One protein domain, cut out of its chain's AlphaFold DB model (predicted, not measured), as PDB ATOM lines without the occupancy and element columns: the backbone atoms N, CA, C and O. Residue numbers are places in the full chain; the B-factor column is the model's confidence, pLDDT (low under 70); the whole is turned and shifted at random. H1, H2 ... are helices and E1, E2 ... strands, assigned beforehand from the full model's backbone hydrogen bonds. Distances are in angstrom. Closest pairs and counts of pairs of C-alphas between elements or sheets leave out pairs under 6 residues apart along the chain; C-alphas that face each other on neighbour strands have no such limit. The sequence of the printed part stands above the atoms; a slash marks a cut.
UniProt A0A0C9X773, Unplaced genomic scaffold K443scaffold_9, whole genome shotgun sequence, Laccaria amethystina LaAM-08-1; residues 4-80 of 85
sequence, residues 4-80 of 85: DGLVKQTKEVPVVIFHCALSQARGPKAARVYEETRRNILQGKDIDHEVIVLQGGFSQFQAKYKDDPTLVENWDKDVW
ATOM      1  N   ASP A   4     -29.652  34.747 -51.826       96.38
ATOM      2  CA  ASP A   4     -28.869  35.323 -52.925       96.38
ATOM      3  C   ASP A   4     -29.012  36.846 -53.017       96.38
ATOM      4  O   ASP A   4     -28.035  37.572 -53.207       96.38
ATOM      5  N   GLY A   5     -30.245  37.345 -52.887       96.81
ATOM      6  CA  GLY A   5     -30.530  38.774 -52.860       96.81
ATOM      7  C   GLY A   5     -29.877  39.462 -51.664       96.81
ATOM      8  O   GLY A   5     -29.310  40.540 -51.827       96.81
ATOM      9  N   LEU A   6     -29.902  38.822 -50.489       96.69
ATOM     10  CA  LEU A   6     -29.235  39.325 -49.288       96.69
ATOM     11  C   LEU A   6     -27.715  39.399 -49.481       96.69
ATOM     12  O   LEU A   6     -27.134  40.444 -49.212       96.69
ATOM     13  N   VAL A   7     -27.085  38.349 -50.019       97.25
ATOM     14  CA  VAL A   7     -25.645  38.337 -50.339       97.25
ATOM     15  C   VAL A   7     -25.278  39.496 -51.258       97.25
ATOM     16  O   VAL A   7     -24.317  40.209 -50.996       97.25
ATOM     17  N   LYS A   8     -26.058  39.741 -52.317       96.06
ATOM     18  CA  LYS A   8     -25.789  40.853 -53.243       96.06
ATOM     19  C   LYS A   8     -25.850  42.221 -52.562       96.06
ATOM     20  O   LYS A   8     -25.089  43.105 -52.945       96.06
ATOM     21  N   GLN A   9     -26.737  42.392 -51.585       96.81
ATOM     22  CA  GLN A   9     -26.875  43.641 -50.828       96.81
ATOM     23  C   GLN A   9     -25.733  43.847 -49.833       96.81
ATOM     24  O   GLN A   9     -25.308  44.976 -49.622       96.81
ATOM     25  N   THR A  10     -25.224  42.768 -49.239       97.25
ATOM     26  CA  THR A  10     -24.216  42.831 -48.172       97.25
ATOM     27  C   THR A  10     -22.809  42.444 -48.625       97.25
ATOM     28  O   THR A  10     -21.907  42.327 -47.800       97.25
ATOM     29  N   LYS A  11     -22.575  42.278 -49.932       96.56
ATOM     30  CA  LYS A  11     -21.272  41.866 -50.480       96.56
ATOM     31  C   LYS A  11     -20.119  42.818 -50.140       96.56
ATOM     32  O   LYS A  11     -19.000  42.358 -49.998       96.56
ATOM     33  N   GLU A  12     -20.394  44.104 -49.934       97.50
ATOM     34  CA  GLU A  12     -19.380  45.101 -49.543       97.50
ATOM     35  C   GLU A  12     -19.360  45.381 -48.028       97.50
ATOM     36  O   GLU A  12     -18.672  46.289 -47.567       97.50
ATOM     37  N   VAL A  13     -20.157  44.655 -47.238       98.00
ATOM     38  CA  VAL A  13     -20.232  44.840 -45.786       98.00
ATOM     39  C   VAL A  13     -19.190  43.935 -45.121       98.00
ATOM     40  O   VAL A  13     -19.258  42.721 -45.319       98.00
ATOM     41  N   PRO A  14     -18.261  44.484 -44.315       97.62
ATOM     42  CA  PRO A  14     -17.178  43.700 -43.725       97.62
ATOM     43  C   PRO A  14     -17.641  42.789 -42.584       97.62
ATOM     44  O   PRO A  14     -17.034  41.752 -42.360       97.62
ATOM     45  N   VAL A  15     -18.710  43.136 -41.857       98.31
ATOM     46  CA  VAL A  15     -19.221  42.318 -40.746       98.31
ATOM     47  C   VAL A  15     -20.733  42.188 -40.843       98.31
ATOM     48  O   VAL A  15     -21.456  43.184 -40.815       98.31
ATOM     49  N   VAL A  16     -21.220  40.951 -40.921       98.19
ATOM     50  CA  VAL A  16     -22.650  40.633 -40.903       98.19
ATOM     51  C   VAL A  16     -22.973  39.884 -39.615       98.19
ATOM     52  O   VAL A  16     -22.496  38.773 -39.379       98.19
ATOM     53  N   ILE A  17     -23.809  40.497 -38.777       98.38
ATOM     54  CA  ILE A  17     -24.190  39.958 -37.470       98.38
ATOM     55  C   ILE A  17     -25.579  39.332 -37.564       98.38
ATOM     56  O   ILE A  17     -26.574  40.016 -37.797       98.38
ATOM     57  N   PHE A  18     -25.662  38.025 -37.338       98.38
ATOM     58  CA  PHE A  18     -26.924  37.303 -37.235       98.38
ATOM     59  C   PHE A  18     -27.358  37.165 -35.779       98.38
ATOM     60  O   PHE A  18     -26.548  36.953 -34.878       98.38
ATOM     61  N   HIS A  19     -28.665  37.193 -35.541       98.38
ATOM     62  CA  HIS A  19     -29.223  36.848 -34.241       98.38
ATOM     63  C   HIS A  19     -30.606  36.202 -34.378       98.38
ATOM     64  O   HIS A  19     -31.188  36.113 -35.458       98.38
ATOM     65  N   CYS A  20     -31.131  35.702 -33.263       97.38
ATOM     66  CA  CYS A  20     -32.544  35.359 -33.118       97.38
ATOM     67  C   CYS A  20     -33.015  35.833 -31.731       97.38
ATOM     68  O   CYS A  20     -32.455  36.788 -31.201       97.38
ATOM     69  N   ALA A  21     -33.998  35.171 -31.115       95.25
ATOM     70  CA  ALA A  21     -34.401  35.444 -29.736       95.25
ATOM     71  C   ALA A  21     -33.287  35.074 -28.741       95.25
ATOM     72  O   ALA A  21     -32.858  35.925 -27.973       95.25
ATOM     73  N   LEU A  22     -32.777  33.837 -28.807       96.06
ATOM     74  CA  LEU A  22     -31.692  33.327 -27.945       96.06
ATOM     75  C   LEU A  22     -30.401  33.001 -28.712       96.06
ATOM     76  O   LEU A  22     -29.381  32.673 -28.117       96.06
ATOM     77  N   SER A  23     -30.460  33.015 -30.049       96.94
ATOM     78  CA  SER A  23     -29.358  32.612 -30.939       96.94
ATOM     79  C   SER A  23     -28.820  31.179 -30.735       96.94
ATOM     80  O   SER A  23     -27.689  30.898 -31.099       96.94
ATOM     81  N   GLN A  24     -29.629  30.240 -30.227       95.81
ATOM     82  CA  GLN A  24     -29.193  28.848 -29.994       95.81
ATOM     83  C   GLN A  24     -29.416  27.893 -31.183       95.81
ATOM     84  O   GLN A  24     -28.755  26.867 -31.280       95.81
ATOM     85  N   ALA A  25     -30.343  28.211 -32.097       95.94
ATOM     86  CA  ALA A  25     -30.665  27.346 -33.241       95.94
ATOM     87  C   ALA A  25     -30.836  28.137 -34.547       95.94
ATOM     88  O   ALA A  25     -30.035  28.021 -35.472       95.94
ATOM     89  N   ARG A  26     -31.868  28.990 -34.618       97.25
ATOM     90  CA  ARG A  26     -32.213  29.735 -35.844       97.25
ATOM     91  C   ARG A  26     -31.122  30.718 -36.283       97.25
ATOM     92  O   ARG A  26     -30.815  30.757 -37.467       97.25
ATOM     93  N   GLY A  27     -30.525  31.458 -35.344       97.00
ATOM     94  CA  GLY A  27     -29.440  32.411 -35.627       97.00
ATOM     95  C   GLY A  27     -28.212  31.737 -36.256       97.00
ATOM     96  O   GLY A  27     -27.876  32.067 -37.392       97.00
ATOM     97  N   PRO A  28     -27.606  30.729 -35.595       97.94
ATOM     98  CA  PRO A  28     -26.475  29.980 -36.146       97.94
ATOM     99  C   PRO A  28     -26.774  29.311 -37.489       97.94
ATOM    100  O   PRO A  28     -25.949  29.348 -38.399       97.94
ATOM    101  N   LYS A  29     -27.977  28.742 -37.651       98.00
ATOM    102  CA  LYS A  29     -28.389  28.145 -38.927       98.00
ATOM    103  C   LYS A  29     -28.458  29.188 -40.046       98.00
ATOM    104  O   LYS A  29     -27.973  28.920 -41.139       98.00
ATOM    105  N   ALA A  30     -29.052  30.354 -39.787       98.06
ATOM    106  CA  ALA A  30     -29.161  31.423 -40.779       98.06
ATOM    107  C   ALA A  30     -27.784  31.969 -41.185       98.06
ATOM    108  O   ALA A  30     -27.527  32.103 -42.378       98.06
ATOM    109  N   ALA A  31     -26.894  32.190 -40.211       98.31
ATOM    110  CA  ALA A  31     -25.513  32.604 -40.453       98.31
ATOM    111  C   ALA A  31     -24.776  31.611 -41.363       98.31
ATOM    112  O   ALA A  31     -24.211  32.004 -42.380       98.31
ATOM    113  N   ARG A  32     -24.862  30.308 -41.054       98.31
ATOM    114  CA  ARG A  32     -24.262  29.251 -41.876       98.31
ATOM    115  C   ARG A  32     -24.810  29.242 -43.304       98.31
ATOM    116  O   ARG A  32     -24.030  29.156 -44.244       98.31
ATOM    117  N   VAL A  33     -26.133  29.307 -43.465       98.25
ATOM    118  CA  VAL A  33     -26.765  29.303 -44.796       98.25
ATOM    119  C   VAL A  33     -26.316  30.520 -45.604       98.25
ATOM    120  O   VAL A  33     -25.958  30.369 -46.765       98.25
ATOM    121  N   TYR A  34     -26.292  31.708 -44.995       98.25
ATOM    122  CA  TYR A  34     -25.803  32.920 -45.650       98.25
ATOM    123  C   TYR A  34     -24.344  32.780 -46.099       98.25
ATOM    124  O   TYR A  34     -24.042  33.063 -47.255       98.25
ATOM    125  N   GLU A  35     -23.471  32.290 -45.219       97.69
ATOM    126  CA  GLU A  35     -22.045  32.089 -45.489       97.69
ATOM    127  C   GLU A  35     -21.806  31.086 -46.634       97.69
ATOM    128  O   GLU A  35     -21.054  31.351 -47.574       97.69
ATOM    129  N   GLU A  36     -22.507  29.947 -46.619       97.62
ATOM    130  CA  GLU A  36     -22.454  28.957 -47.702       97.62
ATOM    131  C   GLU A  36     -22.949  29.550 -49.034       97.62
ATOM    132  O   GLU A  36     -22.318  29.358 -50.075       97.62
ATOM    133  N   THR A  37     -24.050  30.311 -49.019       97.69
ATOM    134  CA  THR A  37     -24.570  30.986 -50.216       97.69
ATOM    135  C   THR A  37     -23.605  32.056 -50.733       97.69
ATOM    136  O   THR A  37     -23.363  32.115 -51.940       97.69
ATOM    137  N   ARG A  38     -23.012  32.871 -49.852       97.38
ATOM    138  CA  ARG A  38     -22.051  33.922 -50.216       97.38
ATOM    139  C   ARG A  38     -20.840  33.343 -50.931       97.38
ATOM    140  O   ARG A  38     -20.524  33.772 -52.043       97.38
ATOM    141  N   ARG A  39     -20.248  32.296 -50.352       96.25
ATOM    142  CA  ARG A  39     -19.117  31.570 -50.940       96.25
ATOM    143  C   ARG A  39     -19.436  31.038 -52.338       96.25
ATOM    144  O   ARG A  39     -18.625  31.189 -53.251       96.25
ATOM    145  N   ASN A  40     -20.628  30.468 -52.517       96.31
ATOM    146  CA  ASN A  40     -21.065  29.911 -53.800       96.31
ATOM    147  C   ASN A  40     -21.294  30.979 -54.880       96.31
ATOM    148  O   ASN A  40     -21.070  30.695 -56.057       96.31
ATOM    149  N   ILE A  41     -21.740  32.180 -54.500       95.81
ATOM    150  CA  ILE A  41     -22.051  33.274 -55.432       95.81
ATOM    151  C   ILE A  41     -20.799  34.070 -55.815       95.81
ATOM    152  O   ILE A  41     -20.648  34.432 -56.982       95.81
ATOM    153  N   LEU A  42     -19.921  34.376 -54.856       95.56
ATOM    154  CA  LEU A  42     -18.804  35.302 -55.076       95.56
ATOM    155  C   LEU A  42     -17.527  34.617 -55.587       95.56
ATOM    156  O   LEU A  42     -16.731  35.282 -56.242       95.56
ATOM    157  N   GLN A  43     -17.347  33.308 -55.358       91.12
ATOM    158  CA  GLN A  43     -16.317  32.452 -55.987       91.12
ATOM    159  C   GLN A  43     -14.931  33.116 -56.152       91.12
ATOM    160  O   GLN A  43     -14.404  33.228 -57.258       91.12
ATOM    161  N   GLY A  44     -14.339  33.587 -55.051       85.69
ATOM    162  CA  GLY A  44     -12.998  34.193 -55.051       85.69
ATOM    163  C   GLY A  44     -12.943  35.676 -55.443       85.69
ATOM    164  O   GLY A  44     -11.864  36.256 -55.445       85.69
ATOM    165  N   LYS A  45     -14.087  36.307 -55.731       92.81
ATOM    166  CA  LYS A  45     -14.237  37.769 -55.875       92.81
ATOM    167  C   LYS A  45     -14.800  38.418 -54.609       92.81
ATOM    168  O   LYS A  45     -15.408  39.483 -54.684       92.81
ATOM    169  N   ASP A  46     -14.690  37.720 -53.487       96.12
ATOM    170  CA  ASP A  46     -15.205  38.191 -52.212       96.12
ATOM    171  C   ASP A  46     -14.183  39.094 -51.516       96.12
ATOM    172  O   ASP A  46     -12.976  38.949 -51.722       96.12
ATOM    173  N   ILE A  47     -14.676  40.020 -50.701       96.81
ATOM    174  CA  ILE A  47     -13.842  40.787 -49.778       96.81
ATOM    175  C   ILE A  47     -13.547  39.951 -48.531       96.81
ATOM    176  O   ILE A  47     -14.239  38.968 -48.240       96.81
ATOM    177  N   ASP A  48     -12.546  40.378 -47.767       96.38
ATOM    178  CA  ASP A  48     -12.397  39.900 -46.398       96.38
ATOM    179  C   ASP A  48     -13.615  40.343 -45.579       96.38
ATOM    180  O   ASP A  48     -14.008  41.515 -45.614       96.38
ATOM    181  N   HIS A  49     -14.266  39.388 -44.921       96.94
ATOM    182  CA  HIS A  49     -15.502  39.631 -44.193       96.94
ATOM    183  C   HIS A  49     -15.694  38.622 -43.063       96.94
ATOM    184  O   HIS A  49     -15.176  37.506 -43.089       96.94
ATOM    185  N   GLU A  50     -16.522  39.005 -42.097       98.00
ATOM    186  CA  GLU A  50     -16.905  38.171 -40.972       98.00
ATOM    187  C   GLU A  50     -18.418  37.952 -40.934       98.00
ATOM    188  O   GLU A  50     -19.222  38.887 -41.024       98.00
ATOM    189  N   VAL A  51     -18.811  36.697 -40.731       98.12
ATOM    190  CA  VAL A  51     -20.184  36.319 -40.397       98.12
ATOM    191  C   VAL A  51     -20.201  35.832 -38.957       98.12
ATOM    192  O   VAL A  51     -19.698  34.753 -38.644       98.12
ATOM    193  N   ILE A  52     -20.801  36.628 -38.073       98.50
ATOM    194  CA  ILE A  52     -20.832  36.345 -36.635       98.50
ATOM    195  C   ILE A  52     -22.261  36.228 -36.118       98.50
ATOM    196  O   ILE A  52     -23.217  36.730 -36.711       98.50
ATOM    197  N   VAL A  53     -22.412  35.544 -34.987       98.56
ATOM    198  CA  VAL A  53     -23.699  35.374 -34.313       98.56
ATOM    199  C   VAL A  53     -23.661  36.099 -32.977       98.56
ATOM    200  O   VAL A  53     -22.805  35.814 -32.142       98.56
ATOM    201  N   LEU A  54     -24.622  36.993 -32.745       98.25
ATOM    202  CA  LEU A  54     -24.783  37.646 -31.450       98.25
ATOM    203  C   LEU A  54     -25.246  36.618 -30.413       98.25
ATOM    204  O   LEU A  54     -26.390  36.141 -30.451       98.25
ATOM    205  N   GLN A  55     -24.348  36.278 -29.491       97.69
ATOM    206  CA  GLN A  55     -24.622  35.364 -28.387       97.69
ATOM    207  C   GLN A  55     -25.770  35.891 -27.517       97.69
ATOM    208  O   GLN A  55     -25.890  37.090 -27.289       97.69
ATOM    209  N   GLY A  56     -26.656  34.994 -27.073       96.75
ATOM    210  CA  GLY A  56     -27.819  35.356 -26.255       96.75
ATOM    211  C   GLY A  56     -28.974  36.005 -27.024       96.75
ATOM    212  O   GLY A  56     -30.074  36.119 -26.485       96.75
ATOM    213  N   GLY A  57     -28.749  36.370 -28.290       97.56
ATOM    214  CA  GLY A  57     -29.752  36.948 -29.176       97.56
ATOM    215  C   GLY A  57     -30.376  38.230 -28.634       97.56
ATOM    216  O   GLY A  57     -29.816  38.921 -27.781       97.56
ATOM    217  N   PHE A  58     -31.568  38.543 -29.136       96.75
ATOM    218  CA  PHE A  58     -32.286  39.737 -28.716       96.75
ATOM    219  C   PHE A  58     -32.661  39.696 -27.232       96.75
ATOM    220  O   PHE A  58     -32.695  40.747 -26.612       96.75
ATOM    221  N   SER A  59     -32.855  38.515 -26.632       95.00
ATOM    222  CA  SER A  59     -33.246  38.390 -25.218       95.00
ATOM    223  C   SER A  59     -32.215  39.015 -24.275       95.00
ATOM    224  O   SER A  59     -32.593  39.739 -23.359       95.00
ATOM    225  N   GLN A  60     -30.919  38.785 -24.520       96.69
ATOM    226  CA  GLN A  60     -29.849  39.423 -23.743       96.69
ATOM    227  C   GLN A  60     -29.574  40.858 -24.202       96.69
ATOM    228  O   GLN A  60     -29.279  41.716 -23.372       96.69
ATOM    229  N   PHE A  61     -29.694  41.134 -25.504       97.31
ATOM    230  CA  PHE A  61     -29.483  42.479 -26.038       97.31
ATOM    231  C   PHE A  61     -30.483  43.482 -25.453       97.31
ATOM    232  O   PHE A  61     -30.074  44.491 -24.885       97.31
ATOM    233  N   GLN A  62     -31.782  43.172 -25.508       95.44
ATOM    234  CA  GLN A  62     -32.827  44.025 -24.941       95.44
ATOM    235  C   GLN A  62     -32.668  44.165 -23.426       95.44
ATOM    236  O   GLN A  62     -32.770  45.268 -22.909       95.44
ATOM    237  N   ALA A  63     -32.314  43.090 -22.711       95.00
ATOM    238  CA  ALA A  63     -32.152  43.153 -21.259       95.00
ATOM    239  C   ALA A  63     -31.077  44.167 -20.844       95.00
ATOM    240  O   ALA A  63     -31.198  44.794 -19.794       95.00
ATOM    241  N   LYS A  64     -30.042  44.337 -21.677       96.62
ATOM    242  CA  LYS A  64     -28.939  45.267 -21.438       96.62
ATOM    243  C   LYS A  64     -29.193  46.678 -21.979       96.62
ATOM    244  O   LYS A  64     -28.714  47.631 -21.376       96.62
ATOM    245  N   TYR A  65     -29.887  46.808 -23.109       97.00
ATOM    246  CA  TYR A  65     -29.955  48.060 -23.873       97.00
ATOM    247  C   TYR A  65     -31.374  48.597 -24.110       97.00
ATOM    248  O   TYR A  65     -31.519  49.570 -24.838       97.00
ATOM    249  N   LYS A  66     -32.425  48.014 -23.514       94.88
ATOM    250  CA  LYS A  66     -33.827  48.464 -23.683       94.88
ATOM    251  C   LYS A  66     -34.063  49.949 -23.397       94.88
ATOM    252  O   LYS A  66     -34.986  50.525 -23.959       94.88
ATOM    253  N   ASP A  67     -33.247  50.549 -22.531       95.00
ATOM    254  CA  ASP A  67     -33.371  51.957 -22.143       95.00
ATOM    255  C   ASP A  67     -32.691  52.910 -23.149       95.00
ATOM    256  O   ASP A  67     -32.812  54.127 -23.019       95.00
ATOM    257  N   ASP A  68     -31.987  52.376 -24.157       97.31
ATOM    258  CA  ASP A  68     -31.366  53.142 -25.237       97.31
ATOM    259  C   ASP A  68     -32.204  53.044 -26.531       97.31
ATOM    260  O   ASP A  68     -32.113  52.048 -27.261       97.31
ATOM    261  N   PRO A  69     -32.991  54.083 -26.870       94.44
ATOM    262  CA  PRO A  69     -33.857  54.072 -28.048       94.44
ATOM    263  C   PRO A  69     -33.088  54.125 -29.374       94.44
ATOM    264  O   PRO A  69     -33.688  53.934 -30.429       94.44
ATOM    265  N   THR A  70     -31.776  54.391 -29.357       97.00
ATOM    266  CA  THR A  70     -30.933  54.314 -30.561       97.00
ATOM    267  C   THR A  70     -30.511  52.880 -30.880       97.00
ATOM    268  O   THR A  70     -30.136  52.587 -32.015       97.00
ATOM    269  N   LEU A  71     -30.597  51.981 -29.893       96.12
ATOM    270  CA  LEU A  71     -30.232  50.570 -30.010       96.12
ATOM    271  C   LEU A  71     -31.452  49.649 -30.031       96.12
ATOM    272  O   LEU A  71     -31.428  48.621 -30.710       96.12
ATOM    273  N   VAL A  72     -32.505  49.987 -29.284       96.56
ATOM    274  CA  VAL A  72     -33.727  49.186 -29.182       96.56
ATOM    275  C   VAL A  72     -34.938  50.055 -29.501       96.56
ATOM    276  O   VAL A  72     -35.352  50.901 -28.714       96.56
ATOM    277  N   GLU A  73     -35.544  49.807 -30.655       95.62
ATOM    278  CA  GLU A  73     -36.806  50.430 -31.050       95.62
ATOM    279  C   GLU A  73     -38.013  49.600 -30.591       95.62
ATOM    280  O   GLU A  73     -37.935  48.377 -30.476       95.62
ATOM    281  N   ASN A  74     -39.153  50.265 -30.365       94.31
ATOM    282  CA  ASN A  74     -40.451  49.629 -30.089       94.31
ATOM    283  C   ASN A  74     -40.418  48.568 -28.970       94.31
ATOM    284  O   ASN A  74     -41.087  47.536 -29.064       94.31
ATOM    285  N   TRP A  75     -39.630  48.797 -27.916       94.31
ATOM    286  CA  TRP A  75     -39.571  47.872 -26.789       94.31
ATOM    287  C   TRP A  75     -40.902  47.847 -26.028       94.31
ATOM    288  O   TRP A  75     -41.402  48.886 -25.598       94.31
ATOM    289  N   ASP A  76     -41.458  46.649 -25.847       91.88
ATOM    290  CA  ASP A  76     -42.735  46.447 -25.167       91.88
ATOM    291  C   ASP A  76     -42.524  45.841 -23.776       91.88
ATOM    292  O   ASP A  76     -42.148  44.674 -23.617       91.88
ATOM    293  N   LYS A  77     -42.800  46.646 -22.750       90.44
ATOM    294  CA  LYS A  77     -42.675  46.230 -21.355       90.44
ATOM    295  C   LYS A  77     -43.591  45.061 -21.004       90.44
ATOM    296  O   LYS A  77     -43.205  44.243 -20.183       90.44
ATOM    297  N   ASP A  78     -44.772  44.958 -21.603       89.81
ATOM    298  CA  ASP A  78     -45.746  43.936 -21.226       89.81
ATOM    299  C   ASP A  78     -45.309  42.563 -21.768       89.81
ATOM    300  O   ASP A  78     -45.553  41.530 -21.144       89.81
ATOM    301  N   VAL A  79     -44.563  42.555 -22.879       87.75
ATOM    302  CA  VAL A  79     -43.921  41.357 -23.439       87.75
ATOM    303  C   VAL A  79     -42.685  40.953 -22.631       87.75
ATOM    304  O   VAL A  79     -42.496  39.769 -22.354       87.75
ATOM    305  N   TRP A  80     -41.839  41.915 -22.251       86.88
ATOM    306  CA  TRP A  80     -40.494  41.634 -21.723       86.88
ATOM    307  C   TRP A  80     -40.341  41.742 -20.200       86.88
ATOM    308  O   TRP A  80     -39.318  41.302 -19.680       86.88
TER     309      TRP A  80
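This is residues 4 to 80 of the 85 residues of an uncharacterized protein of Laccaria amethystina LaAM-08-1 (UniProt A0A0C9X773). One long helix, H2, packs with its first part, residues 26 to 35, on a narrow ribbon of two parallel strands, E1 and E2, while the short helix H1 lies across the later part of H2. Beyond the ends of the strands at Phe 18 and Val 53, H3, a long loop and the short H4 carry the structure on lengthwise as a loose tail. The printed part has 77 residues, with four named helices and two named strands in the order H1, E1, H2, E2, H3, H4; the class is mostly helix. The whole is loose, with a radius of gyration of the C-alphas of 14.9 A, and elongated, with spans of 47 by 25 by 19 A.

H1 is residues 4 to 10, 10.0 A long, and begins with C-alpha 4 at (-28.869, 35.323, -52.925). E1 follows as residues 15 to 18. H2, the longest helix, is residues 26 to 42 and measures 24.1 A from C-alpha 26 at (-32.213, 29.735, -35.844) to C-alpha 42 at (-18.804, 35.302, -55.076). E2 is residues 50 to 53. H3 is residues 57 to 65, 12.3 A long. H4 is residues 77 to 80 and ends with C-alpha 80 at (-40.494, 41.634, -21.723).

H1 touches H2 with the C-alphas of Val 7 and Arg 38 closest, 5.7 A apart. Their lines are about perpendicular, at 90 degrees, and H2 touches H1 with residues 34 to 41 alone. E1 and E2 are parallel neighbours, with 23 degrees between their directions; N 18 and O 52, at 2.8 A, and N 52 and O 16, at 3.0 A, are within hydrogen-bond range. E1, H2 and E2 form a strand-helix-strand unit, two parallel neighbour strands with a helix between them along the chain, and its crossover is right-handed. The closest C-alphas of H2 and E1 are those of Gly 27 and Phe 18, 5.7 A apart; those of H2 and E2 are Pro 28 and Val 53, 6.3 A apart. H2 and H3 are close but not clearly touching, with the C-alphas of Gly 27 and Gly 57 closest at 7.9 A; their lines are only just about perpendicular, at 70.1 degrees. H3 and H4 are only just apart, at 8.5 A. In H1, H2 and H3 every O i to N i+4 pair is within hydrogen-bond range; H4 is too short for such a pair.

The C-alphas farthest apart, those of Gly 44 and Asp 78, are 48.1 A from each other. The printed part has no cut. The link from H3 to H4, 11 residues, is long. The mean pLDDT of the printed part is 96.1, and no printed residue is under 70.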